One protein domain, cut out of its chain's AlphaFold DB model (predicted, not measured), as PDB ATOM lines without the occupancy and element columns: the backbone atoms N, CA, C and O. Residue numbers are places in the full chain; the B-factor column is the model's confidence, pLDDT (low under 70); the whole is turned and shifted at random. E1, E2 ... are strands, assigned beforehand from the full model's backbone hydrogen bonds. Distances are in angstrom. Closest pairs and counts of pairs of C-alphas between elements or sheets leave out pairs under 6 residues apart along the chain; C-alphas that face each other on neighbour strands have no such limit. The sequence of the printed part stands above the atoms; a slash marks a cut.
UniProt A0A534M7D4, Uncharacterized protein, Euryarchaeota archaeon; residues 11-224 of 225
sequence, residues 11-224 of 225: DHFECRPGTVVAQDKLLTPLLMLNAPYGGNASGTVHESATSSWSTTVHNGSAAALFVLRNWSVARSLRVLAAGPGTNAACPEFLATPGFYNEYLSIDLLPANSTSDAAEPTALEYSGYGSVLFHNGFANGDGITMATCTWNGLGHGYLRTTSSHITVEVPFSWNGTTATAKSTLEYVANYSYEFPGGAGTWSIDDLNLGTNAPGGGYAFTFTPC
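AT A GLANCE: This is residues 11 to 224 of the 225 residues of an uncharacterized protein of Euryarchaeota archaeon (UniProt A0A534M7D4). Two long, bent pairs of strands, E1 with E4 and E8 with E9, make an elongated body in which two twisted sheets are partly face to face. E6 widens the first pair and E2 and E3 the second towards one end, where the small sheet of E7, E10 and E11 also lies, while E5 packs on E9 beyond the bend of E4. The 214 printed residues have no named helix and eleven named strands, E1 to E11 in chain order: all strand. One sheet is branched, with E1 on one side of E4 and E5 and E6 on the other; the others run E3 E2 E9 E8 and E7 E10 E11, and the neighbours in these sheets are antiparallel. The whole is compact, with a radius of gyration of the C-alphas of 19.2 A, and spans 68 by 40 by 37 A.

HOW THE PARTS SIT: E1, residues 11 to 34, is antiparallel to E4, residues 62 to 81, with N 24 and O 71 within hydrogen-bond range at 3.1 A. E1 bends by 101 degrees at residue 23 and E4 by 75 degrees at residue 68. E2, residues 40 to 46, and E3, residues 52 to 58, form a hairpin, with N 43 and O 55 at 3.0 A. The closest C-alphas of E1 and E2 are those of Leu 31 and Val 45, 6.2 A apart. Pairing along E4 is staggered: E5, residues 93 to 97, forms a hairpin with it, N 74 and O 94 at 2.9 A, and E6, residues 102 to 109, has N 104 and O 66 at 2.8 A. E8, residues 156 to 173, and E9, residues 176 to 194, form a hairpin, with N 182 and O 167 at 3.0 A; they bend by 63 degrees at residue 161 and 85 degrees at residue 187. E2 is the antiparallel neighbour of E9, with N 42 and O 191 at 2.8 A. The closest C-alphas of E5 and E9 are those of Phe 93 and Ala 180, 5.3 A apart. E10, residues 199 to 205, pairs with E7, residues 143 to 146, N 145 and O 201 at 2.9 A, and forms a hairpin with E11, residues 217 to 223, N 202 and O 220 at 3.0 A. E7 and E1 are apart.

IN THESE COORDINATES: E1 begins at C-alpha 11, (-7.848, -70.089, 13.379), and measures 43.4 A. E4 measures 47.3 A, E8 47.4 A and E9 44.1 A. E11 ends at C-alpha 223, (-40.845, -28.181, 25.729).

THE WHOLE: The C-alphas farthest apart, those of Leu 80 and Asn 151, are 68.5 A apart. The printed part has no cut. The links E4 to E5, E6 to E7 and E10 to E11 are long. Confidence is under 70 at residues 117 to 118, 150 to 154 and 210 to 211.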
ATOM      1  N   ASP A  11      -7.749 -70.960  14.531       88.62
ATOM      2  CA  ASP A  11      -7.848 -70.089  13.379       88.62
ATOM      3  C   ASP A  11      -8.526 -68.767  13.767       88.62
ATOM      4  O   ASP A  11      -9.624 -68.763  14.325       88.62
ATOM      5  N   HIS A  12      -7.844 -67.649  13.526       89.00
ATOM      6  CA  HIS A  12      -8.316 -66.311  13.881       89.00
ATOM      7  C   HIS A  12      -7.703 -65.240  12.971       89.00
ATOM      8  O   HIS A  12      -6.750 -65.495  12.233       89.00
ATOM      9  N   PHE A  13      -8.255 -64.028  13.016       91.44
ATOM     10  CA  PHE A  13      -7.705 -62.875  12.307       91.44
ATOM     11  C   PHE A  13      -6.668 -62.153  13.161       91.44
ATOM     12  O   PHE A  13      -6.861 -62.014  14.362       91.44
ATOM     13  N   GLU A  14      -5.604 -61.647  12.545       90.69
ATOM     14  CA  GLU A  14      -4.721 -60.644  13.143       90.69
ATOM     15  C   GLU A  14      -5.204 -59.236  12.789       90.69
ATOM     16  O   GLU A  14      -5.693 -59.006  11.684       90.69
ATOM     17  N   CYS A  15      -4.998 -58.262  13.682       86.69
ATOM     18  CA  CYS A  15      -5.321 -56.846  13.449       86.69
ATOM     19  C   CYS A  15      -4.277 -56.199  12.525       86.69
ATOM     20  O   CYS A  15      -3.602 -55.232  12.878       86.69
ATOM     21  N   ARG A  16      -4.085 -56.797  11.350       87.31
ATOM     22  CA  ARG A  16      -3.134 -56.378  10.329       87.31
ATOM     23  C   ARG A  16      -3.806 -56.459   8.965       87.31
ATOM     24  O   ARG A  16      -4.354 -57.515   8.632       87.31
ATOM     25  N   PRO A  17      -3.751 -55.379   8.167       86.00
ATOM     26  CA  PRO A  17      -4.322 -55.393   6.832       86.00
ATOM     27  C   PRO A  17      -3.579 -56.417   5.969       86.00
ATOM     28  O   PRO A  17      -2.353 -56.382   5.860       86.00
ATOM     29  N   GLY A  18      -4.329 -57.349   5.384       90.00
ATOM     30  CA  GLY A  18      -3.844 -58.278   4.372       90.00
ATOM     31  C   GLY A  18      -4.105 -57.736   2.969       90.00
ATOM     32  O   GLY A  18      -3.724 -56.618   2.625       90.00
ATOM     33  N   THR A  19      -4.757 -58.537   2.132       92.50
ATOM     34  CA  THR A  19      -5.080 -58.155   0.754       92.50
ATOM     35  C   THR A  19      -6.175 -57.089   0.723       92.50
ATOM     36  O   THR A  19      -7.230 -57.265   1.334       92.50
ATOM     37  N   VAL A  20      -5.943 -56.009  -0.028       95.12
ATOM     38  CA  VAL A  20      -6.965 -54.998  -0.330       95.12
ATOM     39  C   VAL A  20      -8.033 -55.623  -1.224       95.12
ATOM     40  O   VAL A  20      -7.718 -56.173  -2.277       95.12
ATOM     41  N   VAL A  21      -9.288 -55.549  -0.788       95.44
ATOM     42  CA  VAL A  21     -10.447 -56.135  -1.479       95.44
ATOM     43  C   VAL A  21     -11.387 -55.081  -2.054       95.44
ATOM     44  O   VAL A  21     -12.139 -55.386  -2.973       95.44
ATOM     45  N   ALA A  22     -11.332 -53.848  -1.549       95.75
ATOM     46  CA  ALA A  22     -12.093 -52.727  -2.079       95.75
ATOM     47  C   ALA A  22     -11.365 -51.405  -1.834       95.75
ATOM     48  O   ALA A  22     -10.627 -51.253  -0.855       95.75
ATOM     49  N   GLN A  23     -11.598 -50.448  -2.726       94.94
ATOM     50  CA  GLN A  23     -11.164 -49.067  -2.578       94.94
ATOM     51  C   GLN A  23     -12.265 -48.154  -3.093       94.94
ATOM     52  O   GLN A  23     -12.846 -48.440  -4.138       94.94
ATOM     53  N   ASP A  24     -12.533 -47.070  -2.372       93.38
ATOM     54  CA  ASP A  24     -13.543 -46.097  -2.778       93.38
ATOM     55  C   ASP A  24     -13.227 -44.699  -2.240       93.38
ATOM     56  O   ASP A  24     -12.432 -44.539  -1.309       93.38
ATOM     57  N   LYS A  25     -13.836 -43.673  -2.829       93.50
ATOM     58  CA  LYS A  25     -13.773 -42.296  -2.343       93.50
ATOM     59  C   LYS A  25     -15.049 -41.975  -1.591       93.50
ATOM     60  O   LYS A  25     -16.109 -41.884  -2.200       93.50
ATOM     61  N   LEU A  26     -14.931 -41.764  -0.283       94.81
ATOM     62  CA  LEU A  26     -16.089 -41.533   0.574       94.81
ATOM     63  C   LEU A  26     -15.932 -40.272   1.413       94.81
ATOM     64  O   LEU A  26     -14.852 -39.958   1.928       94.81
ATOM     65  N   LEU A  27     -17.050 -39.577   1.579       94.38
ATOM     66  CA  LEU A  27     -17.195 -38.493   2.535       94.38
ATOM     67  C   LEU A  27     -17.047 -39.056   3.945       94.38
ATOM     68  O   LEU A  27     -17.708 -40.023   4.325       94.38
ATOM     69  N   THR A  28     -16.143 -38.458   4.708       92.56
ATOM     70  CA  THR A  28     -15.781 -38.896   6.054       92.56
ATOM     71  C   THR A  28     -16.012 -37.752   7.032       92.56
ATOM     72  O   THR A  28     -15.447 -36.678   6.810       92.56
ATOM     73  N   PRO A  29     -16.820 -37.930   8.087       90.88
ATOM     74  CA  PRO A  29     -17.059 -36.871   9.055       90.88
ATOM     75  C   PRO A  29     -15.770 -36.542   9.818       90.88
ATOM     76  O   PRO A  29     -15.024 -37.431  10.227       90.88
ATOM     77  N   LEU A  30     -15.515 -35.251  10.001       89.44
ATOM     78  CA  LEU A  30     -14.475 -34.715  10.885       89.44
ATOM     79  C   LEU A  30     -15.065 -34.115  12.155       89.44
ATOM     80  O   LEU A  30     -14.441 -34.134  13.208       89.44
ATOM     81  N   LEU A  31     -16.247 -33.525  12.029       90.88
ATOM     82  CA  LEU A  31     -16.939 -32.849  13.108       90.88
ATOM     83  C   LEU A  31     -18.429 -32.970  12.825       90.88
ATOM     84  O   LEU A  31     -18.866 -32.544  11.760       90.88
ATOM     85  N   MET A  32     -19.192 -33.539  13.752       90.62
ATOM     86  CA  MET A  32     -20.651 -33.626  13.674       90.62
ATOM     87  C   MET A  32     -21.238 -33.033  14.946       90.62
ATOM     88  O   MET A  32     -20.684 -33.228  16.029       90.62
ATOM     89  N   LEU A  33     -22.286 -32.225  14.815       90.44
ATOM     90  CA  LEU A  33     -22.837 -31.478  15.936       90.44
ATOM     91  C   LEU A  33     -24.327 -31.223  15.765       90.44
ATOM     92  O   LEU A  33     -24.806 -30.889  14.679       90.44
ATOM     93  N   ASN A  34     -25.016 -31.270  16.899       91.31
ATOM     94  CA  ASN A  34     -26.445 -31.017  17.013       91.31
ATOM     95  C   ASN A  34     -26.622 -29.778  17.878       91.31
ATOM     96  O   ASN A  34     -26.007 -29.667  18.931       91.31
ATOM     97  N   ALA A  35     -27.448 -28.824  17.479       92.94
ATOM     98  CA  ALA A  35     -27.847 -27.756  18.382       92.94
ATOM     99  C   ALA A  35     -29.024 -28.242  19.223       92.94
ATOM    100  O   ALA A  35     -29.966 -28.810  18.670       92.94
ATOM    101  N   PRO A  36     -29.059 -27.951  20.533       91.31
ATOM    102  CA  PRO A  36     -30.303 -28.064  21.274       91.31
ATOM    103  C   PRO A  36     -31.355 -27.130  20.654       91.31
ATOM    104  O   PRO A  36     -31.044 -26.023  20.199       91.31
ATOM    105  N   TYR A  37     -32.616 -27.571  20.625       89.31
ATOM    106  CA  TYR A  37     -33.735 -26.736  20.178       89.31
ATOM    107  C   TYR A  37     -33.767 -25.391  20.929       89.31
ATOM    108  O   TYR A  37     -33.594 -25.355  22.144       89.31
ATOM    109  N   GLY A  38     -33.930 -24.277  20.206       86.88
ATOM    110  CA  GLY A  38     -33.836 -22.909  20.734       86.88
ATOM    111  C   GLY A  38     -32.434 -22.434  21.163       86.88
ATOM    112  O   GLY A  38     -32.291 -21.273  21.540       86.88
ATOM    113  N   GLY A  39     -31.415 -23.296  21.136       92.12
ATOM    114  CA  GLY A  39     -30.060 -23.001  21.610       92.12
ATOM    115  C   GLY A  39     -29.013 -22.912  20.510       92.12
ATOM    116  O   GLY A  39     -29.325 -22.651  19.349       92.12
ATOM    117  N   ASN A  40     -27.750 -23.118  20.866       94.81
ATOM    118  CA  ASN A  40     -26.654 -23.179  19.904       94.81
ATOM    119  C   ASN A  40     -25.670 -24.301  20.248       94.81
ATOM    120  O   ASN A  40     -25.585 -24.753  21.391       94.81
ATOM    121  N   ALA A  41     -24.941 -24.754  19.236       95.19
ATOM    122  CA  ALA A  41     -23.795 -25.627  19.404       95.19
ATOM    123  C   ALA A  41     -22.667 -25.168  18.490       95.19
ATOM    124  O   ALA A  41     -22.894 -24.788  17.344       95.19
ATOM    125  N   SER A  42     -21.441 -25.216  18.993       96.00
ATOM    126  CA  SER A  42     -20.235 -24.942  18.220       96.00
ATOM    127  C   SER A  42     -19.238 -26.071  18.409       96.00
ATOM    128  O   SER A  42     -19.131 -26.651  19.491       96.00
ATOM    129  N   GLY A  43     -18.520 -26.381  17.337       95.00
ATOM    130  CA  GLY A  43     -17.500 -27.412  17.321       95.00
ATOM    131  C   GLY A  43     -16.232 -26.903  16.654       95.00
ATOM    132  O   GLY A  43     -16.293 -26.087  15.734       95.00
ATOM    133  N   THR A  44     -15.076 -27.367  17.111       94.56
ATOM    134  CA  THR A  44     -13.785 -27.139  16.447       94.56
ATOM    135  C   THR A  44     -13.005 -28.438  16.413       94.56
ATOM    136  O   THR A  44     -12.812 -29.040  17.465       94.56
ATOM    137  N   VAL A  45     -12.541 -28.848  15.234       91.56
ATOM    138  CA  VAL A  45     -11.708 -30.036  15.027       91.56
ATOM    139  C   VAL A  45     -10.301 -29.643  14.586       91.56
ATOM    140  O   VAL A  45     -10.124 -28.765  13.740       91.56
ATOM    141  N   HIS A  46      -9.305 -30.317  15.154       87.94
ATOM    142  CA  HIS A  46      -7.898 -30.233  14.787       87.94
ATOM    143  C   HIS A  46      -7.471 -31.557  14.144       87.94
ATOM    144  O   HIS A  46      -7.336 -32.566  14.835       87.94
ATOM    145  N   GLU A  47      -7.258 -31.557  12.828       76.94
ATOM    146  CA  GLU A  47      -6.709 -32.728  12.115       76.94
ATOM    147  C   GLU A  47      -5.172 -32.709  12.116       76.94
ATOM    148  O   GLU A  47      -4.518 -33.747  12.042       76.94
ATOM    149  N   SER A  48      -4.570 -31.522  12.233       73.62
ATOM    150  CA  SER A  48      -3.128 -31.361  12.395       73.62
ATOM    151  C   SER A  48      -2.806 -30.168  13.291       73.62
ATOM    152  O   SER A  48      -3.679 -29.375  13.644       73.62
ATOM    153  N   ALA A  49      -1.526 -30.000  13.627       70.06
ATOM    154  CA  ALA A  49      -1.063 -28.854  14.409       70.06
ATOM    155  C   ALA A  49      -1.341 -27.494  13.736       70.06
ATOM    156  O   ALA A  49      -1.343 -26.472  14.415       70.06
ATOM    157  N   THR A  50      -1.554 -27.466  12.416       71.62
ATOM    158  CA  THR A  50      -1.720 -26.231  11.633       71.62
ATOM    159  C   THR A  50      -3.080 -26.106  10.956       71.62
ATOM    160  O   THR A  50      -3.373 -25.046  10.403       71.62
ATOM    161  N   SER A  51      -3.916 -27.145  10.989       78.38
ATOM    162  CA  SER A  51      -5.211 -27.159  10.312       78.38
ATOM    163  C   SER A  51      -6.336 -27.422  11.309       78.38
ATOM    164  O   SER A  51      -6.450 -28.498  11.903       78.38
ATOM    165  N   SER A  52      -7.158 -26.392  11.499       86.94
ATOM    166  CA  SER A  52      -8.352 -26.432  12.332       86.94
ATOM    167  C   SER A  52      -9.556 -25.941  11.553       86.94
ATOM    168  O   SER A  52      -9.469 -24.929  10.855       86.94
ATOM    169  N   TRP A  53     -10.688 -26.599  11.754       89.38
ATOM    170  CA  TRP A  53     -11.965 -26.181  11.198       89.38
ATOM    171  C   TRP A  53     -12.983 -26.081  12.310       89.38
ATOM    172  O   TRP A  53     -12.944 -26.841  13.275       89.38
ATOM    173  N   SER A  54     -13.907 -25.149  12.157       91.69
ATOM    174  CA  SER A  54     -15.004 -24.970  13.085       91.69
ATOM    175  C   SER A  54     -16.308 -24.828  12.332       91.69
ATOM    176  O   SER A  54     -16.349 -24.452  11.160       91.69
ATOM    177  N   THR A  55     -17.386 -25.146  13.027       92.25
ATOM    178  CA  THR A  55     -18.732 -24.858  12.560       92.25
ATOM    179  C   THR A  55     -19.627 -24.582  13.758       92.25
ATOM    180  O   THR A  55     -19.269 -24.838  14.913       92.25
ATOM    181  N   THR A  56     -20.768 -23.967  13.498       93.75
ATOM    182  CA  THR A  56     -21.750 -23.600  14.510       93.75
ATOM    183  C   THR A  56     -23.129 -23.826  13.930       93.75
ATOM    184  O   THR A  56     -23.389 -23.491  12.777       93.75
ATOM    185  N   VAL A  57     -23.999 -24.406  14.740       94.06
ATOM    186  CA  VAL A  57     -25.383 -24.702  14.393       94.06
ATOM    187  C   VAL A  57     -26.296 -24.165  15.484       94.06
ATOM    188  O   VAL A  57     -25.871 -23.913  16.619       94.06
ATOM    189  N   HIS A  58     -27.559 -23.939  15.139       94.50
ATOM    190  CA  HIS A  58     -28.483 -23.213  15.994       94.50
ATOM    191  C   HIS A  58     -29.861 -23.847  15.989       94.50
ATOM    192  O   HIS A  58     -30.326 -24.373  14.984       94.50
ATOM    193  N   ASN A  59     -30.556 -23.686  17.106       91.94
ATOM    194  CA  ASN A  59     -31.987 -23.861  17.202       91.94
ATOM    195  C   ASN A  59     -32.456 -25.230  16.689       91.94
ATOM    196  O   ASN A  59     -33.272 -25.312  15.775       91.94
ATOM    197  N   GLY A  60     -31.918 -26.313  17.249       89.00
ATOM    198  CA  GLY A  60     -32.358 -27.661  16.888       89.00
ATOM    199  C   GLY A  60     -31.881 -28.160  15.522       89.00
ATOM    200  O   GLY A  60     -32.383 -29.174  15.064       89.00
ATOM    201  N   SER A  61     -30.980 -27.465  14.819       91.88
ATOM    202  CA  SER A  61     -30.369 -27.996  13.588       91.88
ATOM    203  C   SER A  61     -29.181 -28.909  13.892       91.88
ATOM    204  O   SER A  61     -28.556 -28.784  14.943       91.88
ATOM    205  N   ALA A  62     -28.786 -29.728  12.924       92.12
ATOM    206  CA  ALA A  62     -27.549 -30.501  12.968       92.12
ATOM    207  C   ALA A  62     -26.764 -30.300  11.672       92.12
ATOM    208  O   ALA A  62     -27.358 -30.178  10.600       92.12
ATOM    209  N   ALA A  63     -25.440 -30.265  11.767       91.25
ATOM    210  CA  ALA A  63     -24.559 -30.185  10.609       91.25
ATOM    211  C   ALA A  63     -23.261 -30.938  10.874       91.25
ATOM    212  O   ALA A  63     -22.876 -31.185  12.021       91.25
ATOM    213  N   ALA A  64     -22.567 -31.261   9.794       90.62
ATOM    214  CA  ALA A  64     -21.280 -31.911   9.857       90.62
ATOM    215  C   ALA A  64     -20.299 -31.349   8.831       90.62
ATOM    216  O   ALA A  64     -20.653 -30.999   7.704       90.62
ATOM    217  N   LEU A  65     -19.036 -31.288   9.242       91.56
ATOM    218  CA  LEU A  65     -17.905 -31.077   8.358       91.56
ATOM    219  C   LEU A  65     -17.413 -32.440   7.880       91.56
ATOM    220  O   LEU A  65     -16.977 -33.266   8.683       91.56
ATOM    221  N   PHE A  66     -17.434 -32.648   6.573       91.50
ATOM    222  CA  PHE A  66     -16.893 -33.822   5.911       91.50
ATOM    223  C   PHE A  66     -15.581 -33.496   5.219       91.50
ATOM    224  O   PHE A  66     -15.375 -32.389   4.723       91.50
ATOM    225  N   VAL A  67     -14.720 -34.502   5.136       91.00
ATOM    226  CA  VAL A  67     -13.581 -34.529   4.227       91.00
ATOM    227  C   VAL A  67     -13.712 -35.723   3.296       91.00
ATOM    228  O   VAL A  67     -14.043 -36.832   3.724       91.00
ATOM    229  N   LEU A  68     -13.456 -35.516   2.011       91.69
ATOM    230  CA  LEU A  68     -13.365 -36.621   1.069       91.69
ATOM    231  C   LEU A  68     -12.059 -37.387   1.334       91.69
ATOM    232  O   LEU A  68     -10.985 -36.785   1.421       91.69
ATOM    233  N   ARG A  69     -12.143 -38.714   1.490       92.25
ATOM    234  CA  ARG A  69     -10.987 -39.599   1.708       92.25
ATOM    235  C   ARG A  69     -11.011 -40.777   0.749       92.25
ATOM    236  O   ARG A  69     -12.071 -41.308   0.427       92.25
ATOM    237  N   ASN A  70      -9.821 -41.227   0.359       93.38
ATOM    238  CA  ASN A  70      -9.654 -42.507  -0.326       93.38
ATOM    239  C   ASN A  70      -9.639 -43.617   0.724       93.38
ATOM    240  O   ASN A  70      -8.657 -43.757   1.442       93.38
ATOM    241  N   TRP A  71     -10.687 -44.414   0.820       95.38
ATOM    242  CA  TRP A  71     -10.731 -45.555   1.718       95.38
ATOM    243  C   TRP A  71     -10.192 -46.804   1.040       95.38
ATOM    244  O   TRP A  71     -10.460 -47.062  -0.131       95.38
ATOM    245  N   SER A  72      -9.423 -47.591   1.787       95.88
ATOM    246  CA  SER A  72      -9.031 -48.942   1.389       95.88
ATOM    247  C   SER A  72      -9.540 -49.931   2.425       95.88
ATOM    248  O   SER A  72      -9.270 -49.771   3.615       95.88
ATOM    249  N   VAL A  73     -10.260 -50.953   1.971       96.94
ATOM    250  CA  VAL A  73     -10.696 -52.070   2.808       96.94
ATOM    251  C   VAL A  73      -9.817 -53.266   2.493       96.94
ATOM    252  O   VAL A  73      -9.760 -53.732   1.352       96.94
ATOM    253  N   ALA A  74      -9.123 -53.764   3.509       95.25
ATOM    254  CA  ALA A  74      -8.320 -54.971   3.425       95.25
ATOM    255  C   ALA A  74      -8.948 -56.079   4.261       95.25
ATOM    256  O   ALA A  74      -9.457 -55.838   5.356       95.25
ATOM    257  N   ARG A  75      -8.874 -57.310   3.761       94.12
ATOM    258  CA  ARG A  75      -9.174 -58.477   4.584       94.12
ATOM    259  C   ARG A  75      -8.002 -58.712   5.532       94.12
ATOM    260  O   ARG A  75      -6.856 -58.776   5.084       94.12
ATOM    261  N   SER A  76      -8.285 -58.826   6.819       92.94
ATOM    262  CA  SER A  76      -7.311 -59.134   7.860       92.94
ATOM    263  C   SER A  76      -6.583 -60.441   7.568       92.94
ATOM    264  O   SER A  76      -7.148 -61.380   6.994       92.94
ATOM    265  N   LEU A  77      -5.314 -60.517   7.971       90.50
ATOM    266  CA  LEU A  77      -4.541 -61.749   7.843       90.50
ATOM    267  C   LEU A  77      -5.153 -62.841   8.718       90.50
ATOM    268  O   LEU A  77      -5.346 -62.656   9.916       90.50
ATOM    269  N   ARG A  78      -5.454 -63.986   8.109       89.75
ATOM    270  CA  ARG A  78      -5.961 -65.168   8.803       89.75
ATOM    271  C   ARG A  78      -4.787 -66.060   9.184       89.75
ATOM    272  O   ARG A  78      -3.990 -66.422   8.317       89.75
ATOM    273  N   VAL A  79      -4.679 -66.396  10.463       88.81
ATOM    274  CA  VAL A  79      -3.554 -67.152  11.019       88.81
ATOM    275  C   VAL A  79      -4.034 -68.313  11.877       88.81
ATOM    276  O   VAL A  79      -5.096 -68.274  12.493       88.81
ATOM    277  N   LEU A  80      -3.199 -69.347  11.938       89.19
ATOM    278  CA  LEU A  80      -3.409 -70.532  12.753       89.19
ATOM    279  C   LEU A  80      -2.328 -70.556  13.844       89.19
ATOM    280  O   LEU A  80      -1.191 -70.945  13.579       89.19
ATOM    281  N   ALA A  81      -2.658 -70.106  15.059       85.06
ATOM    282  CA  ALA A  81      -1.706 -70.024  16.177       85.06
ATOM    283  C   ALA A  81      -2.321 -70.524  17.492       85.06
ATOM    284  O   ALA A  81      -3.510 -70.808  17.553       85.06
ATOM    285  N   ALA A  82      -1.523 -70.647  18.557       78.31
ATOM    286  CA  ALA A  82      -1.907 -71.285  19.829       78.31
ATOM    287  C   ALA A  82      -3.057 -70.602  20.615       78.31
ATOM    288  O   ALA A  82      -3.402 -71.033  21.713       78.31
ATOM    289  N   GLY A  83      -3.649 -69.546  20.065       78.44
ATOM    290  CA  GLY A  83      -4.788 -68.814  20.599       78.44
ATOM    291  C   GLY A  83      -4.825 -67.408  20.000       78.44
ATOM    292  O   GLY A  83      -3.815 -66.957  19.460       78.44
ATOM    293  N   PRO A  84      -5.959 -66.702  20.096       78.62
ATOM    294  CA  PRO A  84      -6.101 -65.394  19.476       78.62
ATOM    295  C   PRO A  84      -5.356 -64.288  20.235       78.62
ATOM    296  O   PRO A  84      -4.992 -63.278  19.646       78.62
ATOM    297  N   GLY A  85      -5.092 -64.461  21.535       85.12
ATOM    298  CA  GLY A  85      -4.376 -63.471  22.344       85.12
ATOM    299  C   GLY A  85      -4.994 -62.073  22.231       85.12
ATOM    300  O   GLY A  85      -6.209 -61.911  22.333       85.12
ATOM    301  N   THR A  86      -4.159 -61.066  21.966       83.81
ATOM    302  CA  THR A  86      -4.591 -59.678  21.718       83.81
ATOM    303  C   THR A  86      -5.425 -59.513  20.447       83.81
ATOM    304  O   THR A  86      -6.058 -58.477  20.277       83.81
ATOM    305  N   ASN A  87      -5.447 -60.515  19.566       84.12
ATOM    306  CA  ASN A  87      -6.189 -60.481  18.314       84.12
ATOM    307  C   ASN A  87      -7.628 -61.020  18.422       84.12
ATOM    308  O   ASN A  87      -8.322 -61.144  17.417       84.12
ATOM    309  N   ALA A  88      -8.109 -61.344  19.627       82.56
ATOM    310  CA  ALA A  88      -9.435 -61.939  19.822       82.56
ATOM    311  C   ALA A  88     -10.601 -61.082  19.298       82.56
ATOM    312  O   ALA A  88     -11.652 -61.628  18.974       82.56
ATOM    313  N   ALA A  89     -10.410 -59.765  19.199       83.75
ATOM    314  CA  ALA A  89     -11.408 -58.818  18.707       83.75
ATOM    315  C   ALA A  89     -11.128 -58.314  17.278       83.75
ATOM    316  O   ALA A  89     -11.799 -57.391  16.822       83.75
ATOM    317  N   CYS A  90     -10.136 -58.870  16.572       87.12
ATOM    318  CA  CYS A  90      -9.786 -58.371  15.246       87.12
ATOM    319  C   CYS A  90     -10.889 -58.703  14.232       87.12
ATOM    320  O   CYS A  90     -11.241 -59.878  14.075       87.12
ATOM    321  N   PRO A  91     -11.430 -57.697  13.525       89.94
ATOM    322  CA  PRO A  91     -12.451 -57.931  12.517       89.94
ATOM    323  C   PRO A  91     -11.847 -58.626  11.292       89.94
ATOM    324  O   PRO A  91     -10.651 -58.512  11.018       89.94
ATOM    325  N   GLU A  92     -12.688 -59.305  10.511       92.62
ATOM    326  CA  GLU A  92     -12.284 -59.880   9.220       92.62
ATOM    327  C   GLU A  92     -11.842 -58.804   8.220       92.62
ATOM    328  O   GLU A  92     -10.975 -59.061   7.386       92.62
ATOM    329  N   PHE A  93     -12.420 -57.606   8.299       94.56
ATOM    330  CA  PHE A  93     -12.127 -56.496   7.402       94.56
ATOM    331  C   PHE A  93     -11.682 -55.272   8.188       94.56
ATOM    332  O   PHE A  93     -12.296 -54.900   9.188       94.56
ATOM    333  N   LEU A  94     -10.630 -54.627   7.693       92.81
ATOM    334  CA  LEU A  94     -10.076 -53.399   8.240       92.81
ATOM    335  C   LEU A  94     -10.176 -52.309   7.185       92.81
ATOM    336  O   LEU A  94      -9.699 -52.478   6.060       92.81
ATOM    337  N   ALA A  95     -10.777 -51.186   7.561       95.12
ATOM    338  CA  ALA A  95     -10.815 -49.997   6.731       95.12
ATOM    339  C   ALA A  95      -9.703 -49.030   7.143       95.12
ATOM    340  O   ALA A  95      -9.525 -48.719   8.322       95.12
ATOM    341  N   THR A  96      -8.947 -48.543   6.164       93.38
ATOM    342  CA  THR A  96      -7.865 -47.578   6.367       93.38
ATOM    343  C   THR A  96      -8.125 -46.320   5.540       93.38
ATOM    344  O   THR A  96      -8.326 -46.430   4.323       93.38
ATOM    345  N   PRO A  97      -8.125 -45.131   6.167       92.44
ATOM    346  CA  PRO A  97      -8.297 -43.872   5.463       92.44
ATOM    347  C   PRO A  97      -7.009 -43.472   4.733       92.44
ATOM    348  O   PRO A  97      -5.903 -43.561   5.262       92.44
ATOM    349  N   GLY A  98      -7.163 -42.964   3.521       87.94
ATOM    350  CA  GLY A  98      -6.158 -42.222   2.770       87.94
ATOM    351  C   GLY A  98      -6.469 -40.725   2.757       87.94
ATOM    352  O   GLY A  98      -7.489 -40.266   3.276       87.94
ATOM    353  N   PHE A  99      -5.585 -39.946   2.139       74.81
ATOM    354  CA  PHE A  99      -5.675 -38.486   2.116       74.81
ATOM    355  C   PHE A  99      -6.179 -37.981   0.756       74.81
ATOM    356  O   PHE A  99      -5.658 -38.398  -0.279       74.81
ATOM    357  N   TYR A 100      -7.192 -37.108   0.752       70.06
ATOM    358  CA  TYR A 100      -7.721 -36.477  -0.473       70.06
ATOM    359  C   TYR A 100      -8.125 -34.994  -0.287       70.06
ATOM    360  O   TYR A 100      -8.126 -34.243  -1.253       70.06
ATOM    361  N   ASN A 101      -8.279 -34.527   0.960       70.50
ATOM    362  CA  ASN A 101      -8.161 -33.120   1.375       70.50
ATOM    363  C   ASN A 101      -9.144 -32.105   0.752       70.50
ATOM    364  O   ASN A 101      -8.802 -30.939   0.555       70.50
ATOM    365  N   GLU A 102     -10.380 -32.533   0.496       83.88
ATOM    366  CA  GLU A 102     -11.494 -31.664   0.098       83.88
ATOM    367  C   GLU A 102     -12.542 -31.622   1.216       83.88
ATOM    368  O   GLU A 102     -13.012 -32.677   1.637       83.88
ATOM    369  N   TYR A 103     -12.883 -30.421   1.697       85.00
ATOM    370  CA  TYR A 103     -13.725 -30.203   2.880       85.00
ATOM    371  C   TYR A 103     -15.089 -29.639   2.498       85.00
ATOM    372  O   TYR A 103     -15.178 -28.708   1.697       85.00
ATOM    373  N   LEU A 104     -16.143 -30.169   3.111       88.44
ATOM    374  CA  LEU A 104     -17.528 -29.827   2.811       88.44
ATOM    375  C   LEU A 104     -18.315 -29.683   4.112       88.44
ATOM    376  O   LEU A 104     -18.269 -30.568   4.958       88.44
ATOM    377  N   SER A 105     -19.051 -28.586   4.267       88.62
ATOM    378  CA  SER A 105     -20.044 -28.450   5.336       88.62
ATOM    379  C   SER A 105     -21.396 -28.886   4.793       88.62
ATOM    380  O   SER A 105     -21.812 -28.400   3.741       88.62
ATOM    381  N   ILE A 106     -22.064 -29.798   5.493       91.12
ATOM    382  CA  ILE A 106     -23.350 -30.364   5.084       91.12
ATOM    383  C   ILE A 106     -24.316 -30.276   6.266       91.12
ATOM    384  O   ILE A 106     -24.001 -30.737   7.363       91.12
ATOM    385  N   ASP A 107     -25.493 -29.701   6.029       90.38
ATOM    386  CA  ASP A 107     -26.591 -29.712   6.996       90.38
ATOM    387  C   ASP A 107     -27.201 -31.120   7.051       90.38
ATOM    388  O   ASP A 107     -27.590 -31.680   6.024       90.38
ATOM    389  N   LEU A 108     -27.270 -31.698   8.250       90.44
ATOM    390  CA  LEU A 108     -27.827 -33.032   8.501       90.44
ATOM    391  C   LEU A 108     -29.306 -32.967   8.889       90.44
ATOM    392  O   LEU A 108     -30.071 -33.864   8.547       90.44
ATOM    393  N   LEU A 109     -29.712 -31.888   9.565       89.69
ATOM    394  CA  LEU A 109     -31.104 -31.594   9.902       89.69
ATOM    395  C   LEU A 109     -31.434 -30.127   9.636       89.69
ATOM    396  O   LEU A 109     -30.596 -29.253   9.881       89.69
ATOM    397  N   PRO A 110     -32.682 -29.824   9.244       87.38
ATOM    398  CA  PRO A 110     -33.142 -28.450   9.171       87.38
ATOM    399  C   PRO A 110     -33.204 -27.805  10.563       87.38
ATOM    400  O   PRO A 110     -33.340 -28.471  11.594       87.38
ATOM    401  N   ALA A 111     -33.171 -26.474  10.584       87.19
ATOM    402  CA  ALA A 111     -33.431 -25.701  11.793       87.19
ATOM    403  C   ALA A 111     -34.835 -25.965  12.354       87.19
ATOM    404  O   ALA A 111     -35.790 -26.191  11.609       87.19
ATOM    405  N   ASN A 112     -34.959 -25.833  13.673       87.75
ATOM    406  CA  ASN A 112     -36.133 -26.145  14.490       87.75
ATOM    407  C   ASN A 112     -36.446 -27.640  14.629       87.75
ATOM    408  O   ASN A 112     -37.562 -27.981  15.025       87.75
ATOM    409  N   SER A 113     -35.501 -28.542  14.342       87.56
ATOM    410  CA  SER A 113     -35.727 -29.961  14.625       87.56
ATOM    411  C   SER A 113     -35.716 -30.193  16.140       87.56
ATOM    412  O   SER A 113     -34.826 -29.751  16.864       87.56
ATOM    413  N   THR A 114     -36.756 -30.851  16.648       83.00
ATOM    414  CA  THR A 114     -36.895 -31.207  18.074       83.00
ATOM    415  C   THR A 114     -36.533 -32.667  18.346       83.00
ATOM    416  O   THR A 114     -36.612 -33.126  19.484       83.00
ATOM    417  N   SER A 115     -36.196 -33.410  17.292       73.81
ATOM    418  CA  SER A 115     -35.806 -34.814  17.318       73.81
ATOM    419  C   SER A 115     -34.806 -35.075  16.197       73.81
ATOM    420  O   SER A 115     -34.914 -34.504  15.113       73.81
ATOM    421  N   ASP A 116     -33.877 -35.974  16.473       73.00
ATOM    422  CA  ASP A 116     -32.861 -36.506  15.569       73.00
ATOM    423  C   ASP A 116     -33.265 -37.835  14.914       73.00
ATOM    424  O   ASP A 116     -32.476 -38.439  14.195       73.00
ATOM    425  N   ALA A 117     -34.523 -38.266  15.067       68.94
ATOM    426  CA  ALA A 117     -35.050 -39.454  14.390       68.94
ATOM    427  C   ALA A 117     -34.969 -39.367  12.849       68.94
ATOM    428  O   ALA A 117     -35.148 -40.371  12.164       68.94
ATOM    429  N   ALA A 118     -34.736 -38.167  12.308       67.12
ATOM    430  CA  ALA A 118     -34.553 -37.907  10.886       67.12
ATOM    431  C   ALA A 118     -33.077 -37.754  10.471       67.12
ATOM    432  O   ALA A 118     -32.822 -37.411   9.315       67.12
ATOM    433  N   GLU A 119     -32.110 -37.974  11.369       81.56
ATOM    434  CA  GLU A 119     -30.702 -37.844  11.004       81.56
ATOM    435  C   GLU A 119     -30.248 -38.966  10.071       81.56
ATOM    436  O   GLU A 119     -30.464 -40.149  10.355       81.56
ATOM    437  N   PRO A 120     -29.587 -38.622   8.955       85.00
ATOM    438  CA  PRO A 120     -28.998 -39.624   8.089       85.00
ATOM    439  C   PRO A 120     -27.824 -40.308   8.798       85.00
ATOM    440  O   PRO A 120     -26.977 -39.651   9.393       85.00
ATOM    441  N   THR A 121     -27.727 -41.631   8.662       88.12
ATOM    442  CA  THR A 121     -26.534 -42.406   9.055       88.12
ATOM    443  C   THR A 121     -25.553 -42.602   7.899       88.12
ATOM    444  O   THR A 121     -24.460 -43.131   8.082       88.12
ATOM    445  N   ALA A 122     -25.949 -42.184   6.697       91.56
ATOM    446  CA  ALA A 122     -25.148 -42.136   5.485       91.56
ATOM    447  C   ALA A 122     -25.719 -41.061   4.556       91.56
ATOM    448  O   ALA A 122     -26.916 -40.771   4.599       91.56
ATOM    449  N   LEU A 123     -24.887 -40.500   3.688       92.69
ATOM    450  CA  LEU A 123     -25.299 -39.488   2.724       92.69
ATOM    451  C   LEU A 123     -24.595 -39.659   1.383       92.69
ATOM    452  O   LEU A 123     -23.533 -40.272   1.282       92.69
ATOM    453  N   GLU A 124     -25.203 -39.084   0.352       91.94
ATOM    454  CA  GLU A 124     -24.607 -38.923  -0.966       91.94
ATOM    455  C   GLU A 124     -24.571 -37.429  -1.289       91.94
ATOM    456  O   GLU A 124     -25.592 -36.743  -1.218       91.94
ATOM    457  N   TYR A 125     -23.392 -36.906  -1.620       89.00
ATOM    458  CA  TYR A 125     -23.221 -35.498  -1.959       89.00
ATOM    459  C   TYR A 125     -22.241 -35.344  -3.117       89.00
ATOM    460  O   TYR A 125     -21.131 -35.873  -3.095       89.00
ATOM    461  N   SER A 126     -22.654 -34.602  -4.146       87.25
ATOM    462  CA  SER A 126     -21.858 -34.375  -5.363       87.25
ATOM    463  C   SER A 126     -21.352 -35.666  -6.038       87.25
ATOM    464  O   SER A 126     -20.251 -35.690  -6.582       87.25
ATOM    465  N   GLY A 127     -22.152 -36.741  -6.007       89.00
ATOM    466  CA  GLY A 127     -21.820 -38.038  -6.615       89.00
ATOM    467  C   GLY A 127     -20.869 -38.919  -5.797       89.00
ATOM    468  O   GLY A 127     -20.438 -39.956  -6.294       89.00
ATOM    469  N   TYR A 128     -20.545 -38.526  -4.560       90.81
ATOM    470  CA  TYR A 128     -19.797 -39.346  -3.609       90.81
ATOM    471  C   TYR A 128     -20.715 -39.828  -2.490       90.81
ATOM    472  O   TYR A 128     -21.446 -39.029  -1.905       90.81
ATOM    473  N   GLY A 129     -20.635 -41.117  -2.160       94.25
ATOM    474  CA  GLY A 129     -21.221 -41.649  -0.932       94.25
ATOM    475  C   GLY A 129     -20.403 -41.257   0.302       94.25
ATOM    476  O   GLY A 129     -19.284 -40.745   0.198       94.25
ATOM    477  N   SER A 130     -20.941 -41.521   1.485       95.25
ATOM    478  CA  SER A 130     -20.233 -41.365   2.754       95.25
ATOM    479  C   SER A 130     -19.896 -42.709   3.388       95.25
ATOM    480  O   SER A 130     -20.472 -43.749   3.063       95.25
ATOM    481  N   VAL A 131     -18.985 -42.677   4.357       95.12
ATOM    482  CA  VAL A 131     -18.955 -43.715   5.393       95.12
ATOM    483  C   VAL A 131     -20.273 -43.694   6.176       95.12
ATOM    484  O   VAL A 131     -20.977 -42.681   6.180       95.12
ATOM    485  N   LEU A 132     -20.602 -44.792   6.849       93.44
ATOM    486  CA  LEU A 132     -21.683 -44.812   7.823       93.44
ATOM    487  C   LEU A 132     -21.201 -44.143   9.113       93.44
ATOM    488  O   LEU A 132     -20.092 -44.414   9.588       93.44
ATOM    489  N   PHE A 133     -22.037 -43.279   9.671       88.31
ATOM    490  CA  PHE A 133     -21.763 -42.526  10.887       88.31
ATOM    491  C   PHE A 133     -23.005 -42.465  11.778       88.31
ATOM    492  O   PHE A 133     -24.125 -42.721  11.337       88.31
ATOM    493  N   HIS A 134     -22.796 -42.136  13.050       85.50
ATOM    494  CA  HIS A 134     -23.866 -41.991  14.027       85.50
ATOM    495  C   HIS A 134     -23.726 -40.648  14.734       85.50
ATOM    496  O   HIS A 134     -22.659 -40.322  15.244       85.50
ATOM    497  N   ASN A 135     -24.805 -39.876  14.730       86.12
ATOM    498  CA  ASN A 135     -24.853 -38.535  15.308       86.12
ATOM    499  C   ASN A 135     -26.177 -38.259  16.052       86.12
ATOM    500  O   ASN A 135     -26.330 -37.222  16.686       86.12
ATOM    501  N   GLY A 136     -27.100 -39.226  16.030       85.88
ATOM    502  CA  GLY A 136     -28.360 -39.154  16.756       85.88
ATOM    503  C   GLY A 136     -28.258 -39.684  18.186       85.88
ATOM    504  O   GLY A 136     -27.283 -40.318  18.583       85.88
ATOM    505  N   PHE A 137     -29.312 -39.436  18.946       85.81
ATOM    506  CA  PHE A 137     -29.564 -39.901  20.295       85.81
ATOM    507  C   PHE A 137     -30.000 -41.361  20.246       85.81
ATOM    508  O   PHE A 137     -30.981 -41.718  19.590       85.81
ATOM    509  N   ALA A 138     -29.288 -42.218  20.969       81.81
ATOM    510  CA  ALA A 138     -29.645 -43.620  21.121       81.81
ATOM    511  C   ALA A 138     -30.240 -43.874  22.508       81.81
ATOM    512  O   ALA A 138     -31.335 -44.428  22.631       81.81
ATOM    513  N   ASN A 139     -29.523 -43.482  23.558       76.00
ATOM    514  CA  ASN A 139     -29.954 -43.663  24.934       76.00
ATOM    515  C   ASN A 139     -29.207 -42.672  25.823       76.00
ATOM    516  O   ASN A 139     -28.005 -42.803  25.999       76.00
ATOM    517  N   GLY A 140     -29.917 -41.701  26.397       71.75
ATOM    518  CA  GLY A 140     -29.274 -40.649  27.179       71.75
ATOM    519  C   GLY A 140     -28.438 -41.201  28.335       71.75
ATOM    520  O   GLY A 140     -28.908 -42.044  29.101       71.75
ATOM    521  N   ASP A 141     -27.240 -40.648  28.530       75.06
ATOM    522  CA  ASP A 141     -26.278 -41.046  29.573       75.06
ATOM    523  C   ASP A 141     -26.688 -40.606  30.993       75.06
ATOM    524  O   ASP A 141     -25.870 -40.432  31.898       75.06
ATOM    525  N   GLY A 142     -27.983 -40.370  31.211       70.44
ATOM    526  CA  GLY A 142     -28.533 -39.854  32.462       70.44
ATOM    527  C   GLY A 142     -28.317 -38.351  32.673       70.44
ATOM    528  O   GLY A 142     -28.764 -37.814  33.688       70.44
ATOM    529  N   ILE A 143     -27.692 -37.645  31.726       83.75
ATOM    530  CA  ILE A 143     -27.582 -36.187  31.768       83.75
ATOM    531  C   ILE A 143     -28.915 -35.585  31.306       83.75
ATOM    532  O   ILE A 143     -29.414 -35.864  30.216       83.75
ATOM    533  N   THR A 144     -29.502 -34.742  32.152       88.56
ATOM    534  CA  THR A 144     -30.705 -33.969  31.829       88.56
ATOM    535  C   THR A 144     -30.429 -32.493  32.056       88.56
ATOM    536  O   THR A 144     -29.989 -32.099  33.135       88.56
ATOM    537  N   MET A 145     -30.717 -31.670  31.051       90.19
ATOM    538  CA  MET A 145     -30.689 -30.215  31.161       90.19
ATOM    539  C   MET A 145     -32.124 -29.705  31.208       90.19
ATOM    540  O   MET A 145     -32.899 -30.020  30.318       90.19
ATOM    541  N   ALA A 146     -32.504 -28.922  32.215       90.38
ATOM    542  CA  ALA A 146     -33.850 -28.359  32.323       90.38
ATOM    543  C   ALA A 146     -33.776 -26.848  32.540       90.38
ATOM    544  O   ALA A 146     -33.116 -26.377  33.463       90.38
ATOM    545  N   THR A 147     -34.474 -26.093  31.693       90.00
ATOM    546  CA  THR A 147     -34.460 -24.617  31.694       90.00
ATOM    547  C   THR A 147     -35.833 -24.009  31.991       90.00
ATOM    548  O   THR A 147     -35.969 -22.783  32.026       90.00
ATOM    549  N   CYS A 148     -36.844 -24.844  32.263       84.31
ATOM    550  CA  CYS A 148     -38.194 -24.435  32.655       84.31
ATOM    551  C   CYS A 148     -38.195 -23.786  34.040       84.31
ATOM    552  O   CYS A 148     -38.466 -24.417  35.058       84.31
ATOM    553  N   THR A 149     -37.861 -22.502  34.081       74.56
ATOM    554  CA  THR A 149     -37.913 -21.678  35.285       74.56
ATOM    555  C   THR A 149     -38.891 -20.532  35.053       74.56
ATOM    556  O   THR A 149     -38.825 -19.856  34.030       74.56
ATOM    557  N   TRP A 150     -39.787 -20.286  36.014       59.06
ATOM    558  CA  TRP A 150     -40.805 -19.223  35.936       59.06
ATOM    559  C   TRP A 150     -40.232 -17.805  35.781       59.06
ATOM    560  O   TRP A 150     -40.956 -16.897  35.386       59.06
ATOM    561  N   ASN A 151     -38.935 -17.617  36.041       58.62
ATOM    562  CA  ASN A 151     -38.269 -16.318  35.953       58.62
ATOM    563  C   ASN A 151     -37.444 -16.132  34.665       58.62
ATOM    564  O   ASN A 151     -36.771 -15.116  34.545       58.62
ATOM    565  N   GLY A 152     -37.463 -17.085  33.720       52.00
ATOM    566  CA  GLY A 152     -36.906 -16.910  32.366       52.00
ATOM    567  C   GLY A 152     -35.380 -16.763  32.246       52.00
ATOM    568  O   GLY A 152     -34.903 -16.396  31.179       52.00
ATOM    569  N   LEU A 153     -34.604 -17.029  33.306       54.31
ATOM    570  CA  LEU A 153     -33.163 -16.708  33.367       54.31
ATOM    571  C   LEU A 153     -32.220 -17.923  33.399       54.31
ATOM    572  O   LEU A 153     -31.003 -17.753  33.372       54.31
ATOM    573  N   GLY A 154     -32.737 -19.149  33.501       67.12
ATOM    574  CA  GLY A 154     -31.888 -20.339  33.590       67.12
ATOM    575  C   GLY A 154     -31.335 -20.758  32.230       67.12
ATOM    576  O   GLY A 154     -32.011 -21.497  31.531       67.12
ATOM    577  N   HIS A 155     -30.125 -20.326  31.871       82.25
ATOM    578  CA  HIS A 155     -29.387 -20.857  30.717       82.25
ATOM    579  C   HIS A 155     -28.577 -22.096  31.115       82.25
ATOM    580  O   HIS A 155     -28.038 -22.164  32.222       82.25
ATOM    581  N   GLY A 156     -28.475 -23.065  30.208       88.56
ATOM    582  CA  GLY A 156     -27.620 -24.239  30.376       88.56
ATOM    583  C   GLY A 156     -26.362 -24.129  29.525       88.56
ATOM    584  O   GLY A 156     -26.410 -23.581  28.426       88.56
ATOM    585  N   TYR A 157     -25.245 -24.675  30.005       92.50
ATOM    586  CA  TYR A 157     -24.015 -24.760  29.219       92.50
ATOM    587  C   TYR A 157     -23.349 -26.117  29.409       92.50
ATOM    588  O   TYR A 157     -23.193 -26.568  30.544       92.50
ATOM    589  N   LEU A 158     -22.932 -26.749  28.312       92.88
ATOM    590  CA  LEU A 158     -22.175 -28.002  28.328       92.88
ATOM    591  C   LEU A 158     -20.988 -27.935  27.378       92.88
ATOM    592  O   LEU A 158     -21.006 -27.218  26.377       92.88
ATOM    593  N   ARG A 159     -19.944 -28.695  27.704       94.44
ATOM    594  CA  ARG A 159     -18.746 -28.846  26.881       94.44
ATOM    595  C   ARG A 159     -18.263 -30.279  26.945       94.44
ATOM    596  O   ARG A 159     -18.321 -30.887  28.009       94.44
ATOM    597  N   THR A 160     -17.741 -30.765  25.830       92.75
ATOM    598  CA  THR A 160     -17.061 -32.058  25.766       92.75
ATOM    599  C   THR A 160     -15.938 -32.012  24.738       92.75
ATOM    600  O   THR A 160     -15.904 -31.132  23.871       92.75
ATOM    601  N   THR A 161     -15.009 -32.949  24.858       93.06
ATOM    602  CA  THR A 161     -13.894 -33.126  23.934       93.06
ATOM    603  C   THR A 161     -13.868 -34.576  23.495       93.06
ATOM    604  O   THR A 161     -13.827 -35.479  24.327       93.06
ATOM    605  N   SER A 162     -13.829 -34.783  22.186       91.31
ATOM    606  CA  SER A 162     -13.670 -36.094  21.578       91.31
ATOM    607  C   SER A 162     -12.278 -36.237  20.984       91.31
ATOM    608  O   SER A 162     -11.775 -35.308  20.343       91.31
ATOM    609  N   SER A 163     -11.661 -37.396  21.201       89.31
ATOM    610  CA  SER A 163     -10.347 -37.728  20.646       89.31
ATOM    611  C   SER A 163     -10.419 -38.624  19.404       89.31
ATOM    612  O   SER A 163      -9.387 -38.955  18.825       89.31
ATOM    613  N   HIS A 164     -11.610 -39.089  19.032       88.12
ATOM    614  CA  HIS A 164     -11.756 -40.078  17.978       88.12
ATOM    615  C   HIS A 164     -13.164 -40.083  17.389       88.12
ATOM    616  O   HIS A 164     -14.112 -39.614  18.013       88.12
ATOM    617  N   ILE A 165     -13.297 -40.678  16.203       88.88
ATOM    618  CA  ILE A 165     -14.577 -41.154  15.681       88.88
ATOM    619  C   ILE A 165     -14.445 -42.547  15.099       88.88
ATOM    620  O   ILE A 165     -13.491 -42.848  14.387       88.88
ATOM    621  N   THR A 166     -15.421 -43.396  15.363       89.06
ATOM    622  CA  THR A 166     -15.578 -44.704  14.754       89.06
ATOM    623  C   THR A 166     -16.619 -44.604  13.655       89.06
ATOM    624  O   THR A 166     -17.762 -44.216  13.885       89.06
ATOM    625  N   VAL A 167     -16.206 -44.979  12.452       91.62
ATOM    626  CA  VAL A 167     -17.043 -45.004  11.253       91.62
ATOM    627  C   VAL A 167     -17.061 -46.404  10.661       91.62
ATOM    628  O   VAL A 167     -16.141 -47.202  10.881       91.62
ATOM    629  N   GLU A 168     -18.091 -46.703   9.877       93.88
ATOM    630  CA  GLU A 168     -18.160 -47.954   9.124       93.88
ATOM    631  C   GLU A 168     -18.078 -47.674   7.626       93.88
ATOM    632  O   GLU A 168     -18.850 -46.904   7.070       93.88
ATOM    633  N   VAL A 169     -17.125 -48.300   6.950       96.31
ATOM    634  CA  VAL A 169     -16.900 -48.125   5.518       96.31
ATOM    635  C   VAL A 169     -17.699 -49.176   4.756       96.31
ATOM    636  O   VAL A 169     -17.371 -50.362   4.877       96.31
ATOM    637  N   PRO A 170     -18.732 -48.788   3.987       96.19
ATOM    638  CA  PRO A 170     -19.457 -49.723   3.141       96.19
ATOM    639  C   PRO A 170     -18.597 -50.144   1.942       96.19
ATOM    640  O   PRO A 170     -17.881 -49.333   1.358       96.19
ATOM    641  N   PHE A 171     -18.667 -51.418   1.557       95.50
ATOM    642  CA  PHE A 171     -18.004 -51.943   0.362       95.50
ATOM    643  C   PHE A 171     -18.749 -53.154  -0.213       95.50
ATOM    644  O   PHE A 171     -19.510 -53.826   0.482       95.50
ATOM    645  N   SER A 172     -18.526 -53.450  -1.496       94.38
ATOM    646  CA  SER A 172     -19.082 -54.642  -2.143       94.38
ATOM    647  C   SER A 172     -18.151 -55.840  -1.962       94.38
ATOM    648  O   SER A 172     -16.974 -55.784  -2.323       94.38
ATOM    649  N   TRP A 173     -18.681 -56.940  -1.431       93.00
ATOM    650  CA  TRP A 173     -17.971 -58.202  -1.253       93.00
ATOM    651  C   TRP A 173     -18.865 -59.374  -1.642       93.00
ATOM    652  O   TRP A 173     -19.976 -59.517  -1.133       93.00
ATOM    653  N   ASN A 174     -18.389 -60.219  -2.562       91.44
ATOM    654  CA  ASN A 174     -19.132 -61.377  -3.076       91.44
ATOM    655  C   ASN A 174     -20.570 -61.050  -3.541       91.44
ATOM    656  O   ASN A 174     -21.476 -61.866  -3.390       91.44
ATOM    657  N   GLY A 175     -20.788 -59.854  -4.100       89.25
ATOM    658  CA  GLY A 175     -22.104 -59.411  -4.574       89.25
ATOM    659  C   GLY A 175     -23.059 -58.925  -3.476       89.25
ATOM    660  O   GLY A 175     -24.228 -58.690  -3.764       89.25
ATOM    661  N   THR A 176     -22.576 -58.757  -2.242       92.00
ATOM    662  CA  THR A 176     -23.329 -58.191  -1.111       92.00
ATOM    663  C   THR A 176     -22.641 -56.948  -0.556       92.00
ATOM    664  O   THR A 176     -21.420 -56.822  -0.652       92.00
ATOM    665  N   THR A 177     -23.411 -56.037   0.040       91.56
ATOM    666  CA  THR A 177     -22.851 -54.901   0.781       91.56
ATOM    667  C   THR A 177     -22.377 -55.375   2.150       91.56
ATOM    668  O   THR A 177     -23.158 -55.930   2.922       91.56
ATOM    669  N   ALA A 178     -21.103 -55.145   2.446       94.75
ATOM    670  CA  ALA A 178     -20.474 -55.388   3.737       94.75
ATOM    671  C   ALA A 178     -19.950 -54.068   4.321       94.75
ATOM    672  O   ALA A 178     -19.854 -53.064   3.612       94.75
ATOM    673  N   THR A 179     -19.601 -54.065   5.608       94.81
ATOM    674  CA  THR A 179     -18.998 -52.906   6.276       94.81
ATOM    675  C   THR A 179     -17.696 -53.280   6.972       94.81
ATOM    676  O   THR A 179     -17.505 -54.411   7.425       94.81
ATOM    677  N   ALA A 180     -16.770 -52.327   7.031       94.44
ATOM    678  CA  ALA A 180     -15.513 -52.451   7.756       94.44
ATOM    679  C   ALA A 180     -15.336 -51.248   8.687       94.44
ATOM    680  O   ALA A 180     -15.450 -50.104   8.250       94.44
ATOM    681  N   LYS A 181     -15.059 -51.491   9.970       90.12
ATOM    682  CA  LYS A 181     -14.891 -50.417  10.956       90.12
ATOM    683  C   LYS A 181     -13.525 -49.750  10.830       90.12
ATOM    684  O   LYS A 181     -12.530 -50.401  10.500       90.12
ATOM    685  N   SER A 182     -13.481 -48.460  11.141       89.88
ATOM    686  CA  SER A 182     -12.249 -47.699  11.319       89.88
ATOM    687  C   SER A 182     -12.437 -46.656  12.408       89.88
ATOM    688  O   SER A 182     -13.478 -46.002  12.451       89.88
ATOM    689  N   THR A 183     -11.426 -46.487  13.256       88.81
ATOM    690  CA  THR A 183     -11.372 -45.403  14.236       88.81
ATOM    691  C   THR A 183     -10.375 -44.365  13.743       88.81
ATOM    692  O   THR A 183      -9.210 -44.673  13.486       88.81
ATOM    693  N   LEU A 184     -10.860 -43.146  13.550       87.62
ATOM    694  CA  LEU A 184     -10.079 -41.991  13.146       87.62
ATOM    695  C   LEU A 184      -9.763 -41.180  14.391       87.62
ATOM    696  O   LEU A 184     -10.676 -40.743  15.084       87.62
ATOM    697  N   GLU A 185      -8.486 -40.960  14.650       87.25
ATOM    698  CA  GLU A 185      -8.041 -40.109  15.750       87.25
ATOM    699  C   GLU A 185      -8.060 -38.640  15.307       87.25
ATOM    700  O   GLU A 185      -7.523 -38.292  14.251       87.25
ATOM    701  N   TYR A 186      -8.655 -37.770  16.115       83.50
ATOM    702  CA  TYR A 186      -8.645 -36.316  15.933       83.50
ATOM    703  C   TYR A 186      -8.847 -35.632  17.283       83.50
ATOM    704  O   TYR A 186      -9.186 -36.282  18.256       83.50
ATOM    705  N   VAL A 187      -8.716 -34.309  17.380       90.50
ATOM    706  CA  VAL A 187      -9.186 -33.598  18.584       90.50
ATOM    707  C   VAL A 187     -10.321 -32.669  18.203       90.50
ATOM    708  O   VAL A 187     -10.095 -31.699  17.482       90.50
ATOM    709  N   ALA A 188     -11.525 -32.953  18.697       92.56
ATOM    710  CA  ALA A 188     -12.701 -32.118  18.497       92.56
ATOM    711  C   ALA A 188     -13.238 -31.602  19.833       92.56
ATOM    712  O   ALA A 188     -13.479 -32.374  20.755       92.56
ATOM    713  N   ASN A 189     -13.438 -30.293  19.928       95.00
ATOM    714  CA  ASN A 189     -14.017 -29.635  21.092       95.00
ATOM    715  C   ASN A 189     -15.415 -29.139  20.755       95.00
ATOM    716  O   ASN A 189     -15.594 -28.485  19.727       95.00
ATOM    717  N   TYR A 190     -16.364 -29.389  21.648       95.50
ATOM    718  CA  TYR A 190     -17.765 -29.032  21.478       95.50
ATOM    719  C   TYR A 190     -18.236 -28.138  22.623       95.50
ATOM    720  O   TYR A 190     -17.829 -28.301  23.776       95.50
ATOM    721  N   SER A 191     -19.094 -27.173  22.311       96.69
ATOM    722  CA  SER A 191     -19.754 -26.297  23.280       96.69
ATOM    723  C   SER A 191     -21.220 -26.133  22.918       96.69
ATOM    724  O   SER A 191     -21.534 -25.888  21.756       96.69
ATOM    725  N   TYR A 192     -22.089 -26.233  23.919       95.62
ATOM    726  CA  TYR A 192     -23.540 -26.211  23.776       95.62
ATOM    727  C   TYR A 192     -24.145 -25.198  24.732       95.62
ATOM    728  O   TYR A 192     -23.825 -25.208  25.924       95.62
ATOM    729  N   GLU A 193     -25.049 -24.374  24.219       95.31
ATOM    730  CA  GLU A 193     -25.818 -23.409  24.995       95.31
ATOM    731  C   GLU A 193     -27.307 -23.723  24.890       95.31
ATOM    732  O   GLU A 193     -27.865 -23.824  23.794       95.31
ATOM    733  N   PHE A 194     -27.954 -23.847  26.044       93.44
ATOM    734  CA  PHE A 194     -29.378 -24.122  26.165       93.44
ATOM    735  C   PHE A 194     -30.109 -22.833  26.558       93.44
ATOM    736  O   PHE A 194     -29.726 -22.195  27.549       93.44
ATOM    737  N   PRO A 195     -31.152 -22.438  25.816       91.00
ATOM    738  CA  PRO A 195     -31.877 -21.199  26.067       91.00
ATOM    739  C   PRO A 195     -32.717 -21.303  27.343       91.00
ATOM    740  O   PRO A 195     -33.284 -22.353  27.648       91.00
ATOM    741  N   GLY A 196     -32.848 -20.193  28.066       90.00
ATOM    742  CA  GLY A 196     -33.737 -20.113  29.221       90.00
ATOM    743  C   GLY A 196     -35.211 -20.245  28.851       90.00
ATOM    744  O   GLY A 196     -35.665 -19.686  27.855       90.00
ATOM    745  N   GLY A 197     -35.970 -20.973  29.674       87.50
ATOM    746  CA  GLY A 197     -37.425 -21.089  29.543       87.50
ATOM    747  C   GLY A 197     -37.915 -21.908  28.347       87.50
ATOM    748  O   GLY A 197     -39.093 -21.813  28.020       87.50
ATOM    749  N   ALA A 198     -37.055 -22.691  27.687       89.19
ATOM    750  CA  ALA A 198     -37.458 -23.419  26.484       89.19
ATOM    751  C   ALA A 198     -37.939 -24.846  26.758       89.19
ATOM    752  O   ALA A 198     -38.948 -25.273  26.197       89.19
ATOM    753  N   GLY A 199     -37.235 -25.598  27.606       90.81
ATOM    754  CA  GLY A 199     -37.611 -26.983  27.871       90.81
ATOM    755  C   GLY A 199     -36.612 -27.779  28.690       90.81
ATOM    756  O   GLY A 199     -35.766 -27.237  29.412       90.81
ATOM    757  N   THR A 200     -36.742 -29.090  28.549       91.06
ATOM    758  CA  THR A 200     -35.878 -30.114  29.115       91.06
ATOM    759  C   THR A 200     -35.282 -30.947  27.987       91.06
ATOM    760  O   THR A 200     -36.004 -31.404  27.104       91.06
ATOM    761  N   TRP A 201     -33.969 -31.163  28.027       91.62
ATOM    762  CA  TRP A 201     -33.238 -32.016  27.101       91.62
ATOM    763  C   TRP A 201     -32.704 -33.230  27.846       91.62
ATOM    764  O   TRP A 201     -32.031 -33.078  28.870       91.62
ATOM    765  N   SER A 202     -32.975 -34.418  27.319       90.88
ATOM    766  CA  SER A 202     -32.212 -35.616  27.661       90.88
ATOM    767  C   SER A 202     -31.020 -35.698  26.722       90.88
ATOM    768  O   SER A 202     -31.162 -35.473  25.520       90.88
ATOM    769  N   ILE A 203     -29.847 -35.966  27.285       90.06
ATOM    770  CA  ILE A 203     -28.564 -35.782  26.607       90.06
ATOM    771  C   ILE A 203     -27.830 -37.118  26.540       90.06
ATOM    772  O   ILE A 203     -27.758 -37.833  27.539       90.06
ATOM    773  N   ASP A 204     -27.306 -37.422  25.361       89.12
ATOM    774  CA  ASP A 204     -26.497 -38.603  25.053       89.12
ATOM    775  C   ASP A 204     -25.079 -38.139  24.678       89.12
ATOM    776  O   ASP A 204     -24.921 -37.317  23.767       89.12
ATOM    777  N   ASP A 205     -24.066 -38.563  25.440       89.44
ATOM    778  CA  ASP A 205     -22.645 -38.312  25.190       89.44
ATOM    779  C   ASP A 205     -22.138 -39.329  24.179       89.44
ATOM    780  O   ASP A 205     -21.846 -40.483  24.490       89.44
ATOM    781  N   LEU A 206     -21.926 -38.868  22.948       89.31
ATOM    782  CA  LEU A 206     -21.487 -39.738  21.864       89.31
ATOM    783  C   LEU A 206     -20.057 -40.271  22.068       89.31
ATOM    784  O   LEU A 206     -19.575 -41.033  21.234       89.31
ATOM    785  N   ASN A 207     -19.368 -39.902  23.155       88.31
ATOM    786  CA  ASN A 207     -18.080 -40.470  23.556       88.31
ATOM    787  C   ASN A 207     -18.187 -41.625  24.565       88.31
ATOM    788  O   ASN A 207     -17.164 -42.251  24.853       88.31
ATOM    789  N   LEU A 208     -19.367 -41.902  25.131       83.50
ATOM    790  CA  LEU A 208     -19.550 -42.884  26.201       83.50
ATOM    791  C   LEU A 208     -20.539 -43.992  25.814       83.50
ATOM    792  O   LEU A 208     -21.435 -43.829  24.995       83.50
ATOM    793  N   GLY A 209     -20.342 -45.176  26.398       74.31
ATOM    794  CA  GLY A 209     -21.208 -46.332  26.173       74.31
ATOM    795  C   GLY A 209     -20.719 -47.310  25.100       74.31
ATOM    796  O   GLY A 209     -19.621 -47.218  24.558       74.31
ATOM    797  N   THR A 210     -21.535 -48.331  24.844       64.62
ATOM    798  CA  THR A 210     -21.182 -49.488  23.999       64.62
ATOM    799  C   THR A 210     -21.290 -49.220  22.501       64.62
ATOM    800  O   THR A 210     -20.714 -49.971  21.716       64.62
ATOM    801  N   ASN A 211     -21.983 -48.150  22.114       62.31
ATOM    802  CA  ASN A 211     -22.164 -47.729  20.726       62.31
ATOM    803  C   ASN A 211     -21.626 -46.316  20.476       62.31
ATOM    804  O   ASN A 211     -22.020 -45.712  19.487       62.31
ATOM    805  N   ALA A 212     -20.753 -45.801  21.350       79.00
ATOM    806  CA  ALA A 212     -20.157 -44.475  21.228       79.00
ATOM    807  C   ALA A 212     -19.391 -44.352  19.902       79.00
ATOM    808  O   ALA A 212     -18.319 -44.954  19.759       79.00
ATOM    809  N   PRO A 213     -19.901 -43.598  18.916       81.50
ATOM    810  CA  PRO A 213     -19.148 -43.362  17.701       81.50
ATOM    811  C   PRO A 213     -17.987 -42.398  17.961       81.50
ATOM    812  O   PRO A 213     -17.126 -42.307  17.109       81.50
ATOM    813  N   GLY A 214     -17.925 -41.700  19.096       83.19
ATOM    814  CA  GLY A 214     -17.117 -40.497  19.281       83.19
ATOM    815  C   GLY A 214     -17.849 -39.270  18.728       83.19
ATOM    816  O   GLY A 214     -18.549 -39.356  17.721       83.19
ATOM    817  N   GLY A 215     -17.745 -38.116  19.392       87.88
ATOM    818  CA  GLY A 215     -18.447 -36.909  18.952       87.88
ATOM    819  C   GLY A 215     -18.745 -35.921  20.070       87.88
ATOM    820  O   GLY A 215     -18.038 -35.850  21.070       87.88
ATOM    821  N   GLY A 216     -19.771 -35.104  19.867       90.44
ATOM    822  CA  GLY A 216     -20.281 -34.203  20.890       90.44
ATOM    823  C   GLY A 216     -21.433 -34.828  21.681       90.44
ATOM    824  O   GLY A 216     -21.344 -35.962  22.138       90.44
ATOM    825  N   TYR A 217     -22.524 -34.082  21.812       91.38
ATOM    826  CA  TYR A 217     -23.780 -34.528  22.406       91.38
ATOM    827  C   TYR A 217     -24.900 -34.610  21.366       91.38
ATOM    828  O   TYR A 217     -24.992 -33.745  20.487       91.38
ATOM    829  N   ALA A 218     -25.782 -35.594  21.541       90.12
ATOM    830  CA  ALA A 218     -27.087 -35.682  20.894       90.12
ATOM    831  C   ALA A 218     -28.216 -35.458  21.917       90.12
ATOM    832  O   ALA A 218     -28.009 -35.574  23.132       90.12
ATOM    833  N   PHE A 219     -29.411 -35.094  21.441       88.31
ATOM    834  CA  PHE A 219     -30.477 -34.588  22.307       88.31
ATOM    835  C   PHE A 219     -31.860 -35.074  21.902       88.31
ATOM    836  O   PHE A 219     -32.246 -35.005  20.740       88.31
ATOM    837  N   THR A 220     -32.677 -35.364  22.910       89.19
ATOM    838  CA  THR A 220     -34.137 -35.351  22.772       89.19
ATOM    839  C   THR A 220     -34.721 -34.222  23.608       89.19
ATOM    840  O   THR A 220     -34.207 -33.903  24.680       89.19
ATOM    841  N   PHE A 221     -35.774 -33.572  23.106       90.88
ATOM    842  CA  PHE A 221     -36.321 -32.343  23.681       90.88
ATOM    843  C   PHE A 221     -37.778 -32.503  24.120       90.88
ATOM    844  O   PHE A 221     -38.613 -33.024  23.383       90.88
ATOM    845  N   THR A 222     -38.094 -31.984  25.304       90.88
ATOM    846  CA  THR A 222     -39.460 -31.787  25.800       90.88
ATOM    847  C   THR A 222     -39.659 -30.301  26.109       90.88
ATOM    848  O   THR A 222     -38.927 -29.772  26.949       90.88
ATOM    849  N   PRO A 223     -40.610 -29.600  25.466       89.94
ATOM    850  CA  PRO A 223     -40.845 -28.181  25.729       89.94
ATOM    851  C   PRO A 223     -41.375 -27.945  27.147       89.94
ATOM    852  O   PRO A 223     -41.981 -28.834  27.751       89.94
ATOM    853  N   CYS A 224     -41.174 -26.735  27.672       87.94
ATOM    854  CA  CYS A 224     -41.826 -26.335  28.917       87.94
ATOM    855  C   CYS A 224     -43.360 -26.349  28.771       87.94
ATOM    856  O   CYS A 224     -43.861 -26.042  27.685       87.94
TER     857      CYS A 224